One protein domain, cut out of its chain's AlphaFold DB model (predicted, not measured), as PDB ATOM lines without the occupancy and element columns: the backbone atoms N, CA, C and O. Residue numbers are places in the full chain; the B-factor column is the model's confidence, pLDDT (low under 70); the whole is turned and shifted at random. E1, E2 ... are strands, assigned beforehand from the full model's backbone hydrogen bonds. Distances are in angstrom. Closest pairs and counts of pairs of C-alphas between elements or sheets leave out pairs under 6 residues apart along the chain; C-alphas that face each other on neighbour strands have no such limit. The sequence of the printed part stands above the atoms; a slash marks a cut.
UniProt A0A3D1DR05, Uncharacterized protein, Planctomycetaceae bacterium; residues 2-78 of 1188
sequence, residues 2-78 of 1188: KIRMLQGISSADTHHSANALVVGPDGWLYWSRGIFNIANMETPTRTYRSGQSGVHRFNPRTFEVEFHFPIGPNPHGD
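Overview. This is residues 2 to 78 of the 1188 residues of an uncharacterized protein of Planctomycetaceae bacterium (UniProt A0A3D1DR05). A twisted four-stranded antiparallel sheet, E1, E2, E5 and E6, forms one wall, and the short hairpin of E3 and E4 makes a second, smaller piece partly over one face of it. The unnamed stretch from 2 to 18 runs past E3 on the hairpin's side of the sheet before leading into E1, while E7 packs on E1 and E2, away from the hairpin. The printed part has 77 residues with no named helix and seven named strands, E1 to E7 in order along the chain; the class is all strand, though under half of the residues, 33 of 77, are in named elements. The sheet's order is E1, E2, E5, E6. The whole is compact and rounded, with a radius of gyration of the C-alphas of 11.6 A and spans of 29 by 25 by 23 A.

Arrangement. The largest sheet has E2, residues 29 to 33, and E5, residues 54 to 58, as inner strands, antiparallel at 151 degrees; N 31 and O 56 are 2.9 A apart, within hydrogen-bond range. E1, residues 19 to 23, is an edge strand, antiparallel to E2 at 162 degrees, with N 30 and O 22 within hydrogen-bond range at 2.8 A. E6, residues 65 to 70, is the other edge strand, antiparallel to E5 at 158 degrees, with N 57 and O 66 within hydrogen-bond range at 2.9 A. E1 and E2 form a hairpin, as do E5 and E6. From edge to edge the strands' lines turn by 63 degrees; the sheet is only just strongly twisted, its C-alphas lying up to 4.2 A off the best plane. A third hairpin is E3, residues 39 to 42, and E4, residues 47 to 50, antiparallel at 177 degrees, with N 48 and O 41 within hydrogen-bond range at 2.8 A. The closest C-alphas of E4 and E6, those of Tyr 48 and Val 65, are 6.8 A apart. E3 and E6 are only just apart, at 8.2 A. E7, residues 75 to 78, pairs with no named strand; its closest C-alphas to E2 are those of Pro 75 and Ser 32, 5.5 A apart, and to E1 those of Asp 78 and Ala 20, 5.5 A apart.

Along the chain. E6 is the longest strand, 15.1 A from first to last C-alpha; E5 measures 13.6 A, E2 13.1 A and E1 12.5 A. E4 measures 10.3 A, E3 9.9 A and E7 8.0 A. E1 begins at C-alpha 19, (157.260, 295.935, 201.095), E3 at C-alpha 39, (145.780, 300.303, 196.519), and E7 ends at C-alpha 78, (160.820, 302.216, 205.755).

Size, cuts and confidence. The two C-alphas farthest apart, those of Lys 2 and Pro 73, are 33.8 A apart. The printed part has no cut. No link between named strands is long: that from E5 to E6 is short, and the others are tight. The mean pLDDT of the printed part is 88.6, and no printed residue is under 70.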
ATOM      1  N   LYS A   2     142.035 281.897 212.568       77.81
ATOM      2  CA  LYS A   2     142.858 282.853 211.799       77.81
ATOM      3  C   LYS A   2     141.920 283.922 211.235       77.81
ATOM      4  O   LYS A   2     140.972 283.562 210.548       77.81
ATOM      5  N   ILE A   3     142.165 285.195 211.537       80.75
ATOM      6  CA  ILE A   3     141.332 286.321 211.084       80.75
ATOM      7  C   ILE A   3     142.089 287.074 209.989       80.75
ATOM      8  O   ILE A   3     143.282 287.350 210.131       80.75
ATOM      9  N   ARG A   4     141.417 287.390 208.880       84.25
ATOM     10  CA  ARG A   4     141.994 288.202 207.802       84.25
ATOM     11  C   ARG A   4     141.912 289.679 208.189       84.25
ATOM     12  O   ARG A   4     140.841 290.263 208.116       84.25
ATOM     13  N   MET A   5     143.043 290.262 208.588       84.06
ATOM     14  CA  MET A   5     143.109 291.658 209.048       84.06
ATOM     15  C   MET A   5     143.177 292.680 207.903       84.06
ATOM     16  O   MET A   5     142.605 293.757 208.014       84.06
ATOM     17  N   LEU A   6     143.862 292.353 206.802       84.94
ATOM     18  CA  LEU A   6     144.100 293.255 205.669       84.94
ATOM     19  C   LEU A   6     144.041 292.473 204.348       84.94
ATOM     20  O   LEU A   6     144.554 291.357 204.263       84.94
ATOM     21  N   GLN A   7     143.415 293.053 203.320       84.81
ATOM     22  CA  GLN A   7     143.336 292.504 201.960       84.81
ATOM     23  C   GLN A   7     143.333 293.628 200.912       84.81
ATOM     24  O   GLN A   7     143.202 294.796 201.262       84.81
ATOM     25  N   GLY A   8     143.479 293.289 199.628       81.56
ATOM     26  CA  GLY A   8     143.458 294.284 198.541       81.56
ATOM     27  C   GLY A   8     144.796 294.994 198.292       81.56
ATOM     28  O   GLY A   8     144.844 296.011 197.597       81.56
ATOM     29  N   ILE A   9     145.899 294.464 198.835       86.12
ATOM     30  CA  ILE A   9     147.253 294.875 198.449       86.12
ATOM     31  C   ILE A   9     147.549 294.295 197.061       86.12
ATOM     32  O   ILE A   9     147.597 293.079 196.890       86.12
ATOM     33  N   SER A  10     147.736 295.168 196.068       84.50
ATOM     34  CA  SER A  10     148.056 294.760 194.696       84.50
ATOM     35  C   SER A  10     149.409 294.058 194.615       84.50
ATOM     36  O   SER A  10     150.420 294.589 195.074       84.50
ATOM     37  N   SER A  11     149.409 292.912 193.941       82.75
ATOM     38  CA  SER A  11     150.589 292.137 193.545       82.75
ATOM     39  C   SER A  11     150.772 292.104 192.021       82.75
ATOM     40  O   SER A  11     151.444 291.217 191.500       82.75
ATOM     41  N   ALA A  12     150.124 293.024 191.293       83.81
ATOM     42  CA  ALA A  12     150.123 293.059 189.828       83.81
ATOM     43  C   ALA A  12     151.522 293.278 189.233       83.81
ATOM     44  O   ALA A  12     151.819 292.766 188.158       83.81
ATOM     45  N   ASP A  13     152.383 294.007 189.947       85.75
ATOM     46  CA  ASP A  13     153.802 294.123 189.630       85.75
ATOM     47  C   ASP A  13     154.643 293.701 190.835       85.75
ATOM     48  O   ASP A  13     154.631 294.362 191.880       85.75
ATOM     49  N   THR A  14     155.386 292.605 190.688       79.88
ATOM     50  CA  THR A  14     156.255 292.053 191.738       79.88
ATOM     51  C   THR A  14     157.481 292.929 191.995       79.88
ATOM     52  O   THR A  14     158.045 292.874 193.084       79.88
ATOM     53  N   HIS A  15     157.866 293.795 191.049       80.81
ATOM     54  CA  HIS A  15     159.015 294.691 191.194       80.81
ATOM     55  C   HIS A  15     158.734 295.911 192.092       80.81
ATOM     56  O   HIS A  15     159.623 296.379 192.809       80.81
ATOM     57  N   HIS A  16     157.502 296.433 192.047       88.75
ATOM     58  CA  HIS A  16     157.009 297.582 192.821       88.75
ATOM     59  C   HIS A  16     156.001 297.188 193.913       88.75
ATOM     60  O   HIS A  16     155.218 298.032 194.374       88.75
ATOM     61  N   SER A  17     155.942 295.899 194.259       88.81
ATOM     62  CA  SER A  17     154.998 295.350 195.238       88.81
ATOM     63  C   SER A  17     155.178 295.960 196.624       88.81
ATOM     64  O   SER A  17     156.220 296.541 196.938       88.81
ATOM     65  N   ALA A  18     154.129 295.846 197.441       89.88
ATOM     66  CA  ALA A  18     154.177 296.298 198.822       89.88
ATOM     67  C   ALA A  18     155.318 295.611 199.590       89.88
ATOM     68  O   ALA A  18     155.488 294.397 199.485       89.88
ATOM     69  N   ASN A  19     156.086 296.387 200.347       89.88
ATOM     70  CA  ASN A  19     157.260 295.935 201.095       89.88
ATOM     71  C   ASN A  19     157.460 296.793 202.361       89.88
ATOM     72  O   ASN A  19     156.638 297.671 202.645       89.88
ATOM     73  N   ALA A  20     158.533 296.512 203.113       88.88
ATOM     74  CA  ALA A  20     158.912 297.226 204.335       88.88
ATOM     75  C   ALA A  20     157.737 297.381 205.321       88.88
ATOM     76  O   ALA A  20     157.397 298.483 205.745       88.88
ATOM     77  N   LEU A  21     157.062 296.265 205.624       91.19
ATOM     78  CA  LEU A  21     155.931 296.258 206.547       91.19
ATOM     79  C   LEU A  21     156.441 296.445 207.978       91.19
ATOM     80  O   LEU A  21     157.089 295.553 208.524       91.19
ATOM     81  N   VAL A  22     156.118 297.578 208.593       91.38
ATOM     82  CA  VAL A  22     156.568 297.926 209.946       91.38
ATOM     83  C   VAL A  22     155.436 298.568 210.735       91.38
ATOM     84  O   VAL A  22     154.661 299.351 210.191       91.38
ATOM     85  N   VAL A  23     155.305 298.238 212.020       92.31
ATOM     86  CA  VAL A  23     154.351 298.926 212.898       92.31
ATOM     87  C   VAL A  23     155.031 300.162 213.484       92.31
ATOM     88  O   VAL A  23     156.102 300.071 214.080       92.31
ATOM     89  N   GLY A  24     154.439 301.333 213.273       92.88
ATOM     90  CA  GLY A  24     154.940 302.580 213.839       92.88
ATOM     91  C   GLY A  24     154.622 302.689 215.335       92.88
ATOM     92  O   GLY A  24     153.802 301.931 215.852       92.88
ATOM     93  N   PRO A  25     155.227 303.651 216.049       92.38
ATOM     94  CA  PRO A  25     154.943 303.879 217.469       92.38
ATOM     95  C   PRO A  25     153.480 304.246 217.776       92.38
ATOM     96  O   PRO A  25     153.034 304.102 218.905       92.38
ATOM     97  N   ASP A  26     152.728 304.699 216.774       90.44
ATOM     98  CA  ASP A  26     151.300 305.022 216.862       90.44
ATOM     99  C   ASP A  26     150.382 303.797 216.653       90.44
ATOM    100  O   ASP A  26     149.153 303.922 216.619       90.44
ATOM    101  N   GLY A  27     150.960 302.606 216.463       91.56
ATOM    102  CA  GLY A  27     150.240 301.338 216.299       91.56
ATOM    103  C   GLY A  27     149.683 301.105 214.902       91.56
ATOM    104  O   GLY A  27     148.945 300.144 214.682       91.56
ATOM    105  N   TRP A  28     150.012 301.969 213.945       93.62
ATOM    106  CA  TRP A  28     149.662 301.757 212.550       93.62
ATOM    107  C   TRP A  28     150.682 300.840 211.878       93.62
ATOM    108  O   TRP A  28     151.883 300.968 212.086       93.62
ATOM    109  N   LEU A  29     150.204 299.934 211.031       93.81
ATOM    110  CA  LEU A  29     151.025 299.171 210.101       93.81
ATOM    111  C   LEU A  29     151.321 300.037 208.875       93.81
ATOM    112  O   LEU A  29     150.406 300.367 208.121       93.81
ATOM    113  N   TYR A  30     152.586 300.365 208.664       93.75
ATOM    114  CA  TYR A  30     153.099 301.089 207.508       93.75
ATOM    115  C   TYR A  30     153.609 300.108 206.459       93.75
ATOM    116  O   TYR A  30     154.157 299.060 206.798       93.75
ATOM    117  N   TRP A  31     153.426 300.440 205.183       92.44
ATOM    118  CA  TRP A  31     154.088 299.736 204.090       92.44
ATOM    119  C   TRP A  31     154.391 300.676 202.931       92.44
ATOM    120  O   TRP A  31     153.624 301.587 202.600       92.44
ATOM    121  N   SER A  32     155.507 300.402 202.269       92.00
ATOM    122  CA  SER A  32     155.929 301.090 201.057       92.00
ATOM    123  C   SER A  32     155.379 300.383 199.826       92.00
ATOM    124  O   SER A  32     155.264 299.160 199.801       92.00
ATOM    125  N   ARG A  33     155.001 301.140 198.793       90.69
ATOM    126  CA  ARG A  33     154.466 300.593 197.539       90.69
ATOM    127  C   ARG A  33     154.808 301.485 196.350       90.69
ATOM    128  O   ARG A  33     154.595 302.699 196.396       90.69
ATOM    129  N   GLY A  34     155.272 300.874 195.260       91.25
ATOM    130  CA  GLY A  34     155.700 301.586 194.059       91.25
ATOM    131  C   GLY A  34     154.590 301.939 193.059       91.25
ATOM    132  O   GLY A  34     153.413 301.631 193.238       91.25
ATOM    133  N   ILE A  35     154.989 302.625 191.986       90.81
ATOM    134  CA  ILE A  35     154.103 303.349 191.053       90.81
ATOM    135  C   ILE A  35     153.228 302.458 190.158       90.81
ATOM    136  O   ILE A  35     152.234 302.940 189.627       90.81
ATOM    137  N   PHE A  36     153.587 301.183 189.973       89.31
ATOM    138  CA  PHE A  36     152.848 300.268 189.087       89.31
ATOM    139  C   PHE A  36     151.751 299.478 189.797       89.31
ATOM    140  O   PHE A  36     150.923 298.855 189.142       89.31
ATOM    141  N   ASN A  37     151.710 299.528 191.126       89.50
ATOM    142  CA  ASN A  37     150.629 298.928 191.890       89.50
ATOM    143  C   ASN A  37     149.553 299.976 192.192       89.50
ATOM    144  O   ASN A  37     149.809 301.181 192.195       89.50
ATOM    145  N   ILE A  38     148.337 299.516 192.486       87.31
ATOM    146  CA  ILE A  38     147.209 300.329 192.970       87.31
ATOM    147  C   ILE A  38     146.775 299.809 194.343       87.31
ATOM    148  O   ILE A  38     146.839 298.612 194.597       87.31
ATOM    149  N   ALA A  39     146.410 300.698 195.263       84.50
ATOM    150  CA  ALA A  39     145.780 300.303 196.519       84.50
ATOM    151  C   ALA A  39     144.270 300.447 196.335       84.50
ATOM    152  O   ALA A  39     143.801 301.561 196.123       84.50
ATOM    153  N   ASN A  40     143.541 299.334 196.374       87.62
ATOM    154  CA  ASN A  40     142.082 299.294 196.304       87.62
ATOM    155  C   ASN A  40     141.593 298.424 197.459       87.62
ATOM    156  O   ASN A  40     141.611 297.198 197.367       87.62
ATOM    157  N   MET A  41     141.217 299.066 198.558       87.50
ATOM    158  CA  MET A  41     140.857 298.397 199.802       87.50
ATOM    159  C   MET A  41     139.463 298.825 200.226       87.50
ATOM    160  O   MET A  41     139.122 300.003 200.171       87.50
ATOM    161  N   GLU A  42     138.679 297.862 200.679       87.81
ATOM    162  CA  GLU A  42     137.429 298.105 201.379       87.81
ATOM    163  C   GLU A  42     137.651 297.740 202.841       87.81
ATOM    164  O   GLU A  42     138.099 296.631 203.148       87.81
ATOM    165  N   THR A  43     137.415 298.699 203.732       86.31
ATOM    166  CA  THR A  43     137.501 298.496 205.176       86.31
ATOM    167  C   THR A  43     136.152 298.799 205.822       86.31
ATOM    168  O   THR A  43     135.348 299.519 205.231       86.31
ATOM    169  N   PRO A  44     135.905 298.320 207.057       88.31
ATOM    170  CA  PRO A  44     134.711 298.683 207.821       88.31
ATOM    171  C   PRO A  44     134.468 300.193 207.965       88.31
ATOM    172  O   PRO A  44     133.346 300.597 208.245       88.31
ATOM    173  N   THR A  45     135.501 301.031 207.803       86.38
ATOM    174  CA  THR A  45     135.388 302.488 207.956       86.38
ATOM    175  C   THR A  45     135.234 303.227 206.632       86.38
ATOM    176  O   THR A  45     134.575 304.264 206.605       86.38
ATOM    177  N   ARG A  46     135.843 302.741 205.538       87.38
ATOM    178  CA  ARG A  46     135.736 303.361 204.207       87.38
ATOM    179  C   ARG A  46     136.269 302.483 203.078       87.38
ATOM    180  O   ARG A  46     137.147 301.645 203.263       87.38
ATOM    181  N   THR A  47     135.865 302.816 201.857       90.00
ATOM    182  CA  THR A  47     136.576 302.397 200.643       90.00
ATOM    183  C   THR A  47     137.766 303.325 200.394       90.00
ATOM    184  O   THR A  47     137.603 304.531 200.219       90.00
ATOM    185  N   TYR A  48     138.974 302.767 200.353       89.94
ATOM    186  CA  TYR A  48     140.223 303.479 200.093       89.94
ATOM    187  C   TYR A  48     140.791 303.107 198.720       89.94
ATOM    188  O   TYR A  48     141.030 301.936 198.418       89.94
ATOM    189  N   ARG A  49     141.037 304.123 197.887       89.88
ATOM    190  CA  ARG A  49     141.655 303.972 196.565       89.88
ATOM    191  C   ARG A  49     142.815 304.941 196.416       89.88
ATOM    192  O   ARG A  49     142.648 306.138 196.628       89.88
ATOM    193  N   SER A  50     143.980 304.444 196.017       87.69
ATOM    194  CA  SER A  50     145.139 305.296 195.750       87.69
ATOM    195  C   SER A  50     146.043 304.723 194.663       87.69
ATOM    196  O   SER A  50     146.464 303.566 194.710       87.69
ATOM    197  N   GLY A  51     146.377 305.572 193.688       86.44
ATOM    198  CA  GLY A  51     147.446 305.331 192.715       86.44
ATOM    199  C   GLY A  51     148.812 305.861 193.169       86.44
ATOM    200  O   GLY A  51     149.812 305.614 192.504       86.44
ATOM    201  N   GLN A  52     148.896 306.568 194.300       87.88
ATOM    202  CA  GLN A  52     150.095 307.320 194.696       87.88
ATOM    203  C   GLN A  52     151.217 306.423 195.232       87.88
ATOM    204  O   GLN A  52     151.061 305.750 196.256       87.88
ATOM    205  N   SER A  53     152.355 306.377 194.532       89.88
ATOM    206  CA  SER A  53     153.575 305.702 195.008       89.88
ATOM    207  C   SER A  53     154.063 306.344 196.311       89.88
ATOM    208  O   SER A  53     154.071 307.574 196.423       89.88
ATOM    209  N   GLY A  54     154.410 305.526 197.300       91.38
ATOM    210  CA  GLY A  54     154.789 306.014 198.622       91.38
ATOM    211  C   GLY A  54     154.462 305.056 199.752       91.38
ATOM    212  O   GLY A  54     154.225 303.867 199.530       91.38
ATOM    213  N   VAL A  55     154.443 305.617 200.956       92.00
ATOM    214  CA  VAL A  55     154.088 304.937 202.197       92.00
ATOM    215  C   VAL A  55     152.588 305.059 202.430       92.00
ATOM    216  O   VAL A  55     152.011 306.151 202.388       92.00
ATOM    217  N   HIS A  56     151.961 303.924 202.698       91.88
ATOM    218  CA  HIS A  56     150.569 303.792 203.114       91.88
ATOM    219  C   HIS A  56     150.549 303.267 204.544       91.88
ATOM    220  O   HIS A  56     151.521 302.663 204.995       91.88
ATOM    221  N   ARG A  57     149.450 303.499 205.261       92.62
ATOM    222  CA  ARG A  57     149.288 302.989 206.622       92.62
ATOM    223  C   ARG A  57     147.895 302.433 206.876       92.62
ATOM    224  O   ARG A  57     146.917 302.959 206.349       92.62
ATOM    225  N   PHE A  58     147.815 301.390 207.695       92.81
ATOM    226  CA  PHE A  58     146.597 300.705 208.128       92.81
ATOM    227  C   PHE A  58     146.583 300.590 209.647       92.81
ATOM    228  O   PHE A  58     147.558 300.134 210.237       92.81
ATOM    229  N   ASN A  59     145.480 300.956 210.289       92.19
ATOM    230  CA  ASN A  59     145.321 300.728 211.713       92.19
ATOM    231  C   ASN A  59     144.614 299.384 211.968       92.19
ATOM    232  O   ASN A  59     143.443 299.246 211.611       92.19
ATOM    233  N   PRO A  60     145.258 298.414 212.637       89.56
ATOM    234  CA  PRO A  60     144.684 297.087 212.852       89.56
ATOM    235  C   PRO A  60     143.530 297.047 213.864       89.56
ATOM    236  O   PRO A  60     142.824 296.044 213.913       89.56
ATOM    237  N   ARG A  61     143.316 298.100 214.668       88.88
ATOM    238  CA  ARG A  61     142.204 298.172 215.633       88.88
ATOM    239  C   ARG A  61     140.974 298.862 215.064       88.88
ATOM    240  O   ARG A  61     139.859 298.413 215.296       88.88
ATOM    241  N   THR A  62     141.180 299.972 214.358       88.50
ATOM    242  CA  THR A  62     140.091 300.807 213.821       88.50
ATOM    243  C   THR A  62     139.775 300.504 212.362       88.50
ATOM    244  O   THR A  62     138.771 300.977 211.845       88.50
ATOM    245  N   PHE A  63     140.618 299.723 211.684       90.56
ATOM    246  CA  PHE A  63     140.542 299.452 210.250       90.56
ATOM    247  C   PHE A  63     140.565 300.714 209.367       90.56
ATOM    248  O   PHE A  63     140.063 300.724 208.240       90.56
ATOM    249  N   GLU A  64     141.146 301.803 209.864       91.44
ATOM    250  CA  GLU A  64     141.414 303.004 209.072       91.44
ATOM    251  C   GLU A  64     142.613 302.749 208.143       91.44
ATOM    252  O   GLU A  64     143.596 302.131 208.544       91.44
ATOM    253  N   VAL A  65     142.552 303.225 206.896       91.38
ATOM    254  CA  VAL A  65     143.656 303.120 205.917       91.38
ATOM    255  C   VAL A  65     143.910 304.475 205.295       91.38
ATOM    256  O   VAL A  65     142.950 305.092 204.846       91.38
ATOM    257  N   GLU A  66     145.162 304.920 205.196       90.75
ATOM    258  CA  GLU A  66     145.539 306.240 204.676       90.75
ATOM    259  C   GLU A  66     146.783 306.214 203.783       90.75
ATOM    260  O   GLU A  66     147.696 305.408 203.968       90.75
ATOM    261  N   PHE A  67     146.859 307.181 202.863       90.50
ATOM    262  CA  PHE A  67     148.128 307.553 202.249       90.50
ATOM    263  C   PHE A  67     148.920 308.405 203.240       90.50
ATOM    264  O   PHE A  67     148.437 309.450 203.676       90.50
ATOM    265  N   HIS A  68     150.128 307.970 203.590       88.88
ATOM    266  CA  HIS A  68     150.917 308.616 204.631       88.88
ATOM    267  C   HIS A  68     151.936 309.604 204.054       88.88
ATOM    268  O   HIS A  68     151.961 310.781 204.431       88.88
ATOM    269  N   PHE A  69     152.774 309.144 203.121       89.31
ATOM    270  CA  PHE A  69     153.921 309.918 202.655       89.31
ATOM    271  C   PHE A  69     154.293 309.603 201.198       89.31
ATOM    272  O   PHE A  69     154.355 308.428 200.832       89.31
ATOM    273  N   PRO A  70     154.585 310.610 200.351       88.56
ATOM    274  CA  PRO A  70     154.952 310.384 198.966       88.56
ATOM    275  C   PRO A  70     156.449 310.146 198.858       88.56
ATOM    276  O   PRO A  70     157.272 311.006 199.169       88.56
ATOM    277  N   ILE A  71     156.801 308.979 198.346       87.94
ATOM    278  CA  ILE A  71     158.175 308.630 198.023       87.94
ATOM    279  C   ILE A  71     158.154 307.609 196.907       87.94
ATOM    280  O   ILE A  71     157.282 306.746 196.851       87.94
ATOM    281  N   GLY A  72     159.084 307.720 195.972       85.44
ATOM    282  CA  GLY A  72     158.986 306.853 194.832       85.44
ATOM    283  C   GLY A  72     159.963 307.131 193.713       85.44
ATOM    284  O   GLY A  72     160.749 308.075 193.787       85.44
ATOM    285  N   PRO A  73     159.853 306.306 192.665       89.75
ATOM    286  CA  PRO A  73     158.640 305.536 192.374       89.75
ATOM    287  C   PRO A  73     158.655 304.072 192.808       89.75
ATOM    288  O   PRO A  73     157.653 303.406 192.560       89.75
ATOM    289  N   ASN A  74     159.709 303.585 193.466       90.19
ATOM    290  CA  ASN A  74     159.751 302.230 194.008       90.19
ATOM    291  C   ASN A  74     160.341 302.227 195.428       90.19
ATOM    292  O   ASN A  74     161.519 301.904 195.588       90.19
ATOM    293  N   PRO A  75     159.585 302.654 196.449       90.88
ATOM    294  CA  PRO A  75     160.083 302.671 197.814       90.88
ATOM    295  C   PRO A  75     160.261 301.251 198.363       90.88
ATOM    296  O   PRO A  75     159.359 300.432 198.212       90.88
ATOM    297  N   HIS A  76     161.436 300.985 198.944       86.69
ATOM    298  CA  HIS A  76     161.866 299.664 199.452       86.69
ATOM    299  C   HIS A  76     162.335 299.677 200.911       86.69
ATOM    300  O   HIS A  76     162.517 298.629 201.515       86.69
ATOM    301  N   GLY A  77     162.565 300.858 201.488       84.00
ATOM    302  CA  GLY A  77     163.011 300.989 202.871       84.00
ATOM    303  C   GLY A  77     162.084 301.906 203.644       84.00
ATOM    304  O   GLY A  77     161.836 303.019 203.184       84.00
ATOM    305  N   ASP A  78     161.604 301.444 204.793       90.69
ATOM    306  CA  ASP A  78     160.820 302.216 205.755       90.69
ATOM    307  C   ASP A  78     161.224 301.775 207.164       90.69
ATOM    308  O   ASP A  78     161.160 300.589 207.490       90.69
TER     309      ASP A  78